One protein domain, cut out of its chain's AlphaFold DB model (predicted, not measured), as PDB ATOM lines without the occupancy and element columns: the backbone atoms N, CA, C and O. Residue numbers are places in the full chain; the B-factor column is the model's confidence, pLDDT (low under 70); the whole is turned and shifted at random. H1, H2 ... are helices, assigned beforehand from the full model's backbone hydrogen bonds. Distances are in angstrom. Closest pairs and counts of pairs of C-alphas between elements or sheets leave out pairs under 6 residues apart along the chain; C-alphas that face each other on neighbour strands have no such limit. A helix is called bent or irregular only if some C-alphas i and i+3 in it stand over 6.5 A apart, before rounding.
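This is residues 2 to 74 of the 189 residues of the protein "FHIPEP family type III secretion protein" of Deltaproteobacteria bacterium (UniProt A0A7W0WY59). H2 and H4 meet near their first residues as an L; H3 and H5 pack on H2 toward its last residues, and H1 runs beside the last part of H4. The printed part has 73 residues with five named helices, H1 to H5, and no named strand: all helix. It is compact, radius of gyration of the C-alphas 11.7 A, with spans of 36 by 23 by 18 A.

H1, residues 2 to 11, begins at C-alpha 2 (183.884, 114.396, 93.869) and is only just irregular: C-alphas 6 and 9 are 6.8 A apart. H2 is residues 14 to 27, 20.4 A; H3, 29 to 35; H4, 42 to 54, 18.3 A; H5, 62 to 69, ending at (203.405, 133.958, 95.612).

The hub H2 touches H4 with residues 14 to 18 alone, about perpendicular at 87 degrees; closest C-alphas, Val 14 and Thr 46, 6.0 A. H1 touches residues 49 to 54 of H4 alone, a shallow tilt of 9 degrees, opposite ways; closest C-alphas, Pro 9 and Arg 50, 4.6 A. O i to N i+4 pairs are within hydrogen-bond range throughout H3, H4 and H5, in H1 3 of 6, in H2 9 of 10.

The printed part has no cut and no long link; pLDDT is under 70 at residues 2 to 7.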
ATOM      1  N   ALA A   2     183.037 114.373  95.080       51.66
ATOM      2  CA  ALA A   2     183.884 114.396  93.869       51.66
ATOM      3  C   ALA A   2     183.357 115.297  92.727       51.66
ATOM      4  O   ALA A   2     184.111 116.093  92.177       51.66
ATOM      5  N   LYS A   3     182.045 115.267  92.437       44.59
ATOM      6  CA  LYS A   3     181.423 116.166  91.441       44.59
ATOM      7  C   LYS A   3     181.549 117.652  91.789       44.59
ATOM      8  O   LYS A   3     181.706 118.455  90.884       44.59
ATOM      9  N   LEU A   4     181.506 118.024  93.075       49.47
ATOM     10  CA  LEU A   4     181.741 119.419  93.465       49.47
ATOM     11  C   LEU A   4     183.203 119.802  93.222       49.47
ATOM     12  O   LEU A   4     183.441 120.872  92.682       49.47
ATOM     13  N   ARG A   5     184.167 118.928  93.555       58.38
ATOM     14  CA  ARG A   5     185.607 119.194  93.372       58.38
ATOM     15  C   ARG A   5     185.980 119.466  91.915       58.38
ATOM     16  O   ARG A   5     186.768 120.368  91.678       58.38
ATOM     17  N   ALA A   6     185.380 118.747  90.967       58.72
ATOM     18  CA  ALA A   6     185.594 118.987  89.537       58.72
ATOM     19  C   ALA A   6     185.082 120.369  89.079       58.72
ATOM     20  O   ALA A   6     185.684 120.991  88.214       58.72
ATOM     21  N   ILE A   7     184.007 120.866  89.700       60.31
ATOM     22  CA  ILE A   7     183.352 122.127  89.328       60.31
ATOM     23  C   ILE A   7     183.979 123.331  90.064       60.31
ATOM     24  O   ILE A   7     183.927 124.449  89.561       60.31
ATOM     25  N   VAL A   8     184.616 123.143  91.234       71.62
ATOM     26  CA  VAL A   8     185.244 124.245  92.001       71.62
ATOM     27  C   VAL A   8     186.218 125.082  91.153       71.62
ATOM     28  O   VAL A   8     186.070 126.303  91.175       71.62
ATOM     29  N   PRO A   9     187.165 124.504  90.384       73.88
ATOM     30  CA  PRO A   9     188.046 125.289  89.519       73.88
ATOM     31  C   PRO A   9     187.283 126.074  88.444       73.88
ATOM     32  O   PRO A   9     187.607 127.228  88.177       73.88
ATOM     33  N   GLU A  10     186.246 125.481  87.853       73.00
ATOM     34  CA  GLU A  10     185.431 126.119  86.809       73.00
ATOM     35  C   GLU A  10     184.598 127.292  87.354       73.00
ATOM     36  O   GLU A  10     184.351 128.264  86.643       73.00
ATOM     37  N   LEU A  11     184.224 127.247  88.637       78.88
ATOM     38  CA  LEU A  11     183.471 128.309  89.315       78.88
ATOM     39  C   LEU A  11     184.337 129.473  89.814       78.88
ATOM     40  O   LEU A  11     183.797 130.497  90.244       78.88
ATOM     41  N   LEU A  12     185.667 129.352  89.789       87.25
ATOM     42  CA  LEU A  12     186.565 130.441  90.173       87.25
ATOM     43  C   LEU A  12     186.639 131.473  89.047       87.25
ATOM     44  O   LEU A  12     187.527 131.406  88.203       87.25
ATOM     45  N   SER A  13     185.705 132.423  89.007       92.31
ATOM     46  CA  SER A  13     185.778 133.594  88.123       92.31
ATOM     47  C   SER A  13     186.736 134.663  88.666       92.31
ATOM     48  O   SER A  13     187.058 134.678  89.855       92.31
ATOM     49  N   VAL A  14     187.158 135.593  87.803       93.81
ATOM     50  CA  VAL A  14     187.975 136.752  88.207       93.81
ATOM     51  C   VAL A  14     187.267 137.562  89.300       93.81
ATOM     52  O   VAL A  14     187.889 137.889  90.306       93.81
ATOM     53  N   ASP A  15     185.956 137.791  89.168       93.25
ATOM     54  CA  ASP A  15     185.152 138.502  90.174       93.25
ATOM     55  C   ASP A  15     185.102 137.754  91.508       93.25
ATOM     56  O   ASP A  15     185.231 138.349  92.578       93.25
ATOM     57  N   ARG A  16     184.974 136.420  91.463       91.94
ATOM     58  CA  ARG A  16     184.987 135.605  92.680       91.94
ATOM     59  C   ARG A  16     186.328 135.715  93.395       91.94
ATOM     60  O   ARG A  16     186.355 135.831  94.619       91.94
ATOM     61  N   VAL A  17     187.426 135.691  92.643       94.69
ATOM     62  CA  VAL A  17     188.774 135.871  93.192       94.69
ATOM     63  C   VAL A  17     188.967 137.294  93.718       94.69
ATOM     64  O   VAL A  17     189.547 137.441  94.789       94.69
ATOM     65  N   ALA A  18     188.415 138.321  93.065       94.62
ATOM     66  CA  ALA A  18     188.423 139.692  93.582       94.62
ATOM     67  C   ALA A  18     187.788 139.768  94.978       94.62
ATOM     68  O   ALA A  18     188.406 140.282  95.907       94.62
ATOM     69  N   THR A  19     186.615 139.154  95.165       94.44
ATOM     70  CA  THR A  19     185.963 139.085  96.484       94.44
ATOM     71  C   THR A  19     186.829 138.370  97.525       94.44
ATOM     72  O   THR A  19     186.900 138.802  98.674       94.44
ATOM     73  N   LEU A  20     187.506 137.276  97.154       93.44
ATOM     74  CA  LEU A  20     188.418 136.579  98.070       93.44
ATOM     75  C   LEU A  20     189.614 137.463  98.456       93.44
ATOM     76  O   LEU A  20     190.019 137.472  99.619       93.44
ATOM     77  N   VAL A  21     190.150 138.236  97.507       95.69
ATOM     78  CA  VAL A  21     191.238 139.197  97.746       95.69
ATOM     79  C   VAL A  21     190.786 140.315  98.687       95.69
ATOM     80  O   VAL A  21     191.510 140.641  99.627       95.69
ATOM     81  N   GLU A  22     189.580 140.853  98.512       95.50
ATOM     82  CA  GLU A  22     189.000 141.851  99.423       95.50
ATOM     83  C   GLU A  22     188.855 141.301 100.851       95.50
ATOM     84  O   GLU A  22     189.243 141.953 101.821       95.50
ATOM     85  N   GLN A  23     188.379 140.061 100.997       94.00
ATOM     86  CA  GLN A  23     188.293 139.386 102.297       94.00
ATOM     87  C   GLN A  23     189.675 139.141 102.917       94.00
ATOM     88  O   GLN A  23     189.856 139.278 104.130       94.00
ATOM     89  N   ALA A  24     190.671 138.785 102.104       94.31
ATOM     90  CA  ALA A  24     192.047 138.641 102.562       94.31
ATOM     91  C   ALA A  24     192.645 139.985 102.997       94.31
ATOM     92  O   ALA A  24     193.375 140.018 103.985       94.31
ATOM     93  N   ALA A  25     192.285 141.094 102.345       95.88
ATOM     94  CA  ALA A  25     192.768 142.429 102.689       95.88
ATOM     95  C   ALA A  25     192.323 142.886 104.088       95.88
ATOM     96  O   ALA A  25     193.026 143.673 104.714       95.88
ATOM     97  N   VAL A  26     191.216 142.354 104.623       95.94
ATOM     98  CA  VAL A  26     190.806 142.594 106.020       95.94
ATOM     99  C   VAL A  26     191.816 142.001 107.011       95.94
ATOM    100  O   VAL A  26     192.096 142.600 108.045       95.94
ATOM    101  N   ARG A  27     192.377 140.826 106.696       94.38
ATOM    102  CA  ARG A  27     193.304 140.085 107.572       94.38
ATOM    103  C   ARG A  27     194.773 140.429 107.315       94.38
ATOM    104  O   ARG A  27     195.567 140.437 108.247       94.38
ATOM    105  N   ALA A  28     195.133 140.701 106.061       95.75
ATOM    106  CA  ALA A  28     196.504 140.915 105.605       95.75
ATOM    107  C   ALA A  28     196.594 142.074 104.582       95.75
ATOM    108  O   ALA A  28     196.998 141.864 103.434       95.75
ATOM    109  N   PRO A  29     196.237 143.317 104.967       96.44
ATOM    110  CA  PRO A  29     196.127 144.448 104.036       96.44
ATOM    111  C   PRO A  29     197.449 144.797 103.344       96.44
ATOM    112  O   PRO A  29     197.460 145.115 102.156       96.44
ATOM    113  N   MET A  30     198.568 144.731 104.072       96.50
ATOM    114  CA  MET A  30     199.895 145.021 103.516       96.50
ATOM    115  C   MET A  30     200.316 143.969 102.491       96.50
ATOM    116  O   MET A  30     200.776 144.325 101.413       96.50
ATOM    117  N   LEU A  31     200.093 142.687 102.788       95.75
ATOM    118  CA  LEU A  31     200.432 141.595 101.880       95.75
ATOM    119  C   LEU A  31     199.654 141.702 100.567       95.75
ATOM    120  O   LEU A  31     200.246 141.621  99.497       95.75
ATOM    121  N   VAL A  32     198.341 141.950 100.640       96.56
ATOM    122  CA  VAL A  32     197.514 142.120  99.437       96.56
ATOM    123  C   VAL A  32     198.027 143.277  98.582       96.56
ATOM    124  O   VAL A  32     198.204 143.092  97.384       96.56
ATOM    125  N   ARG A  33     198.332 144.434  99.187       95.19
ATOM    126  CA  ARG A  33     198.863 145.605  98.466       95.19
ATOM    127  C   ARG A  33     200.221 145.352  97.812       95.19
ATOM    128  O   ARG A  33     200.490 145.915  96.754       95.19
ATOM    129  N   GLU A  34     201.078 144.552  98.443       94.94
ATOM    130  CA  GLU A  34     202.411 144.244  97.918       94.94
ATOM    131  C   GLU A  34     202.409 143.117  96.882       94.94
ATOM    132  O   GLU A  34     203.281 143.103  96.022       94.94
ATOM    133  N   VAL A  35     201.435 142.204  96.912       94.88
ATOM    134  CA  VAL A  35     201.400 141.039  96.011       94.88
ATOM    135  C   VAL A  35     200.452 141.253  94.830       94.88
ATOM    136  O   VAL A  35     200.804 140.928  93.697       94.88
ATOM    137  N   VAL A  36     199.276 141.848  95.048       94.88
ATOM    138  CA  VAL A  36     198.247 142.046  94.016       94.88
ATOM    139  C   VAL A  36     198.049 143.548  93.760       94.88
ATOM    140  O   VAL A  36     197.601 144.259  94.658       94.88
ATOM    141  N   PRO A  37     198.333 144.076  92.553       93.19
ATOM    142  CA  PRO A  37     198.751 143.380  91.334       93.19
ATOM    143  C   PRO A  37     200.279 143.293  91.124       93.19
ATOM    144  O   PRO A  37     200.706 142.876  90.050       93.19
ATOM    145  N   LYS A  38     201.109 143.754  92.076       93.44
ATOM    146  CA  LYS A  38     202.542 144.011  91.822       93.44
ATOM    147  C   LYS A  38     203.355 142.756  91.469       93.44
ATOM    148  O   LYS A  38     204.246 142.843  90.634       93.44
ATOM    149  N   VAL A  39     203.064 141.625  92.112       92.38
ATOM    150  CA  VAL A  39     203.723 140.327  91.868       92.38
ATOM    151  C   VAL A  39     202.877 139.466  90.934       92.38
ATOM    152  O   VAL A  39     203.404 138.808  90.041       92.38
ATOM    153  N   VAL A  40     201.557 139.477  91.124       93.81
ATOM    154  CA  VAL A  40     200.614 138.689  90.327       93.81
ATOM    155  C   VAL A  40     199.389 139.525  89.985       93.81
ATOM    156  O   VAL A  40     198.787 140.168  90.846       93.81
ATOM    157  N   THR A  41     198.990 139.513  88.716       95.00
ATOM    158  CA  THR A  41     197.745 140.161  88.291       95.00
ATOM    159  C   THR A  41     196.540 139.358  88.777       95.00
ATOM    160  O   THR A  41     196.634 138.151  89.001       95.00
ATOM    161  N   LEU A  42     195.379 140.002  88.908       94.75
ATOM    162  CA  LEU A  42     194.165 139.303  89.335       94.75
ATOM    163  C   LEU A  42     193.796 138.116  88.411       94.75
ATOM    164  O   LEU A  42     193.534 137.041  88.948       94.75
ATOM    165  N   PRO A  43     193.855 138.226  87.062       94.38
ATOM    166  CA  PRO A  43     193.620 137.077  86.184       94.38
ATOM    167  C   PRO A  43     194.649 135.951  86.357       94.38
ATOM    168  O   PRO A  43     194.275 134.781  86.383       94.38
ATOM    169  N   ALA A  44     195.934 136.281  86.523       92.94
ATOM    170  CA  ALA A  44     196.967 135.271  86.760       92.94
ATOM    171  C   ALA A  44     196.766 134.561  88.109       92.94
ATOM    172  O   ALA A  44     196.900 133.343  88.191       92.94
ATOM    173  N   LEU A  45     196.365 135.299  89.151       94.06
ATOM    174  CA  LEU A  45     195.996 134.721  90.442       94.06
ATOM    175  C   LEU A  45     194.802 133.771  90.300       94.06
ATOM    176  O   LEU A  45     194.796 132.706  90.912       94.06
ATOM    177  N   THR A  46     193.810 134.114  89.472       94.19
ATOM    178  CA  THR A  46     192.696 133.208  89.172       94.19
ATOM    179  C   THR A  46     193.187 131.884  88.584       94.19
ATOM    180  O   THR A  46     192.763 130.834  89.063       94.19
ATOM    181  N   GLU A  47     194.115 131.898  87.625       92.88
ATOM    182  CA  GLU A  47     194.685 130.659  87.069       92.88
ATOM    183  C   GLU A  47     195.490 129.855  88.095       92.88
ATOM    184  O   GLU A  47     195.359 128.631  88.153       92.88
ATOM    185  N   VAL A  48     196.257 130.522  88.961       92.81
ATOM    186  CA  VAL A  48     196.975 129.857  90.060       92.81
ATOM    187  C   VAL A  48     195.996 129.151  90.998       92.81
ATOM    188  O   VAL A  48     196.163 127.966  91.291       92.81
ATOM    189  N   LEU A  49     194.938 129.841  91.440       93.44
ATOM    190  CA  LEU A  49     193.931 129.261  92.332       93.44
ATOM    191  C   LEU A  49     193.165 128.113  91.665       93.44
ATOM    192  O   LEU A  49     192.858 127.122  92.328       93.44
ATOM    193  N   ARG A  50     192.901 128.201  90.355       92.50
ATOM    194  CA  ARG A  50     192.329 127.096  89.572       92.50
ATOM    195  C   ARG A  50     193.260 125.890  89.545       92.50
ATOM    196  O   ARG A  50     192.789 124.783  89.785       92.50
ATOM    197  N   GLY A  51     194.554 126.091  89.298       91.25
ATOM    198  CA  GLY A  51     195.560 125.025  89.326       91.25
ATOM    199  C   GLY A  51     195.626 124.327  90.685       91.25
ATOM    200  O   GLY A  51     195.493 123.107  90.762       91.25
ATOM    201  N   LEU A  52     195.717 125.101  91.771       91.88
ATOM    202  CA  LEU A  52     195.687 124.570  93.138       91.88
ATOM    203  C   LEU A  52     194.405 123.767  93.410       91.88
ATOM    204  O   LEU A  52     194.473 122.640  93.905       91.88
ATOM    205  N   ALA A  53     193.242 124.300  93.026       90.12
ATOM    206  CA  ALA A  53     191.960 123.629  93.211       90.12
ATOM    207  C   ALA A  53     191.829 122.338  92.377       90.12
ATOM    208  O   ALA A  53     191.309 121.346  92.892       90.12
ATOM    209  N   ARG A  54     192.327 122.313  91.129       89.06
ATOM    210  CA  ARG A  54     192.367 121.106  90.269       89.06
ATOM    211  C   ARG A  54     193.195 119.985  90.884       89.06
ATOM    212  O   ARG A  54     192.889 118.809  90.703       89.06
ATOM    213  N   GLU A  55     194.225 120.341  91.641       89.69
ATOM    214  CA  GLU A  55     195.056 119.386  92.371       89.69
ATOM    215  C   GLU A  55     194.573 119.125  93.809       89.69
ATOM    216  O   GLU A  55     195.253 118.460  94.593       89.69
ATOM    217  N   GLY A  56     193.390 119.632  94.170       87.12
ATOM    218  CA  GLY A  56     192.766 119.406  95.470       87.12
ATOM    219  C   GLY A  56     193.447 120.122  96.638       87.12
ATOM    220  O   GLY A  56     193.194 119.754  97.789       87.12
ATOM    221  N   VAL A  57     194.288 121.125  96.366       89.75
ATOM    222  CA  VAL A  57     194.924 121.962  97.388       89.75
ATOM    223  C   VAL A  57     193.895 122.953  97.943       89.75
ATOM    224  O   VAL A  57     193.212 123.617  97.159       89.75
ATOM    225  N   PRO A  58     193.756 123.073  99.277       88.62
ATOM    226  CA  PRO A  58     192.880 124.073  99.882       88.62
ATOM    227  C   PRO A  58     193.277 125.507  99.495       88.62
ATOM    228  O   PRO A  58     194.459 125.848  99.503       88.62
ATOM    229  N   ILE A  59     192.281 126.340  99.172       90.56
ATOM    230  CA  ILE A  59     192.454 127.750  98.755       90.56
ATOM    231  C   ILE A  59     191.750 128.757  99.679       90.56
ATOM    232  O   ILE A  59     191.545 129.916  99.326       90.56
ATOM    233  N   ASP A  60     191.333 128.307 100.857       87.69
ATOM    234  CA  ASP A  60     190.638 129.089 101.881       87.69
ATOM    235  C   ASP A  60     191.567 130.062 102.631       87.69
ATOM    236  O   ASP A  60     191.147 131.152 103.039       87.69
ATOM    237  N   ASP A  61     192.850 129.712 102.750       90.44
ATOM    238  CA  ASP A  61     193.892 130.576 103.308       90.44
ATOM    239  C   ASP A  61     194.613 131.379 102.214       90.44
ATOM    240  O   ASP A  61     195.787 131.168 101.900       90.44
ATOM    241  N   LEU A  62     193.882 132.320 101.607       93.50
ATOM    242  CA  LEU A  62     194.442 133.197 100.578       93.50
ATOM    243  C   LEU A  62     195.676 133.994 101.057       93.50
ATOM    244  O   LEU A  62     196.611 134.109 100.269       93.50
ATOM    245  N   PRO A  63     195.760 134.513 102.303       93.94
ATOM    246  CA  PRO A  63     196.993 135.120 102.805       93.94
ATOM    247  C   PRO A  63     198.222 134.208 102.701       93.94
ATOM    248  O   PRO A  63     199.259 134.668 102.235       93.94
ATOM    249  N   ALA A  64     198.120 132.922 103.054       92.19
ATOM    250  CA  ALA A  64     199.243 131.993 102.898       92.19
ATOM    251  C   ALA A  64     199.636 131.787 101.424       92.19
ATOM    252  O   ALA A  64     200.821 131.727 101.105       92.19
ATOM    253  N   ILE A  65     198.655 131.736 100.517       94.19
ATOM    254  CA  ILE A  65     198.906 131.625  99.072       94.19
ATOM    255  C   ILE A  65     199.590 132.885  98.530       94.19
ATOM    256  O   ILE A  65     200.519 132.781  97.732       94.19
ATOM    257  N   LEU A  66     199.171 134.076  98.964       94.56
ATOM    258  CA  LEU A  66     199.801 135.336  98.561       94.56
ATOM    259  C   LEU A  66     201.225 135.473  99.121       94.56
ATOM    260  O   LEU A  66     202.108 135.953  98.414       94.56
ATOM    261  N   ASP A  67     201.467 135.029 100.357       92.88
ATOM    262  CA  ASP A  67     202.817 134.995 100.932       92.88
ATOM    263  C   ASP A  67     203.723 134.042 100.146       92.88
ATOM    264  O   ASP A  67     204.856 134.400  99.825       92.88
ATOM    265  N   ALA A  68     203.202 132.879  99.750       91.69
ATOM    266  CA  ALA A  68     203.913 131.954  98.879       91.69
ATOM    267  C   ALA A  68     204.238 132.593  97.509       91.69
ATOM    268  O   ALA A  68     205.389 132.625  97.072       91.69
ATOM    269  N   LEU A  69     203.247 133.235  96.882       91.88
ATOM    270  CA  LEU A  69     203.405 133.958  95.612       91.88
ATOM    271  C   LEU A  69     204.455 135.065  95.663       91.88
ATOM    272  O   LEU A  69     205.147 135.288  94.673       91.88
ATOM    273  N   SER A  70     204.626 135.723  96.811       89.75
ATOM    274  CA  SER A  70     205.661 136.748  96.985       89.75
ATOM    275  C   SER A  70     207.093 136.208  96.849       89.75
ATOM    276  O   SER A  70     208.019 136.976  96.595       89.75
ATOM    277  N   ARG A  71     207.279 134.888  97.004       86.31
ATOM    278  CA  ARG A  71     208.573 134.191  96.956       86.31
ATOM    279  C   ARG A  71     208.807 133.466  95.627       86.31
ATOM    280  O   ARG A  71     209.950 133.140  95.318       86.31
ATOM    281  N   GLY A  72     207.753 133.216  94.851       80.25
ATOM    282  CA  GLY A  72     207.823 132.604  93.525       80.25
ATOM    283  C   GLY A  72     206.434 132.374  92.929       80.25
ATOM    284  O   GLY A  72     205.487 132.079  93.646       80.25
ATOM    285  N   THR A  73     206.303 132.505  91.610       75.50
ATOM    286  CA  THR A  73     205.003 132.444  90.915       75.50
ATOM    287  C   THR A  73     204.687 131.084  90.295       75.50
ATOM    288  O   THR A  73     203.558 130.854  89.866       75.50
ATOM    289  N   GLU A  74     205.659 130.174  90.235       82.25
ATOM    290  CA  GLU A  74     205.464 128.846  89.653       82.25
ATOM    291  C   GLU A  74     204.641 127.943  90.576       82.25
ATOM    292  O   GLU A  74     204.952 127.797  91.757       82.25
TER     293      GLU A  74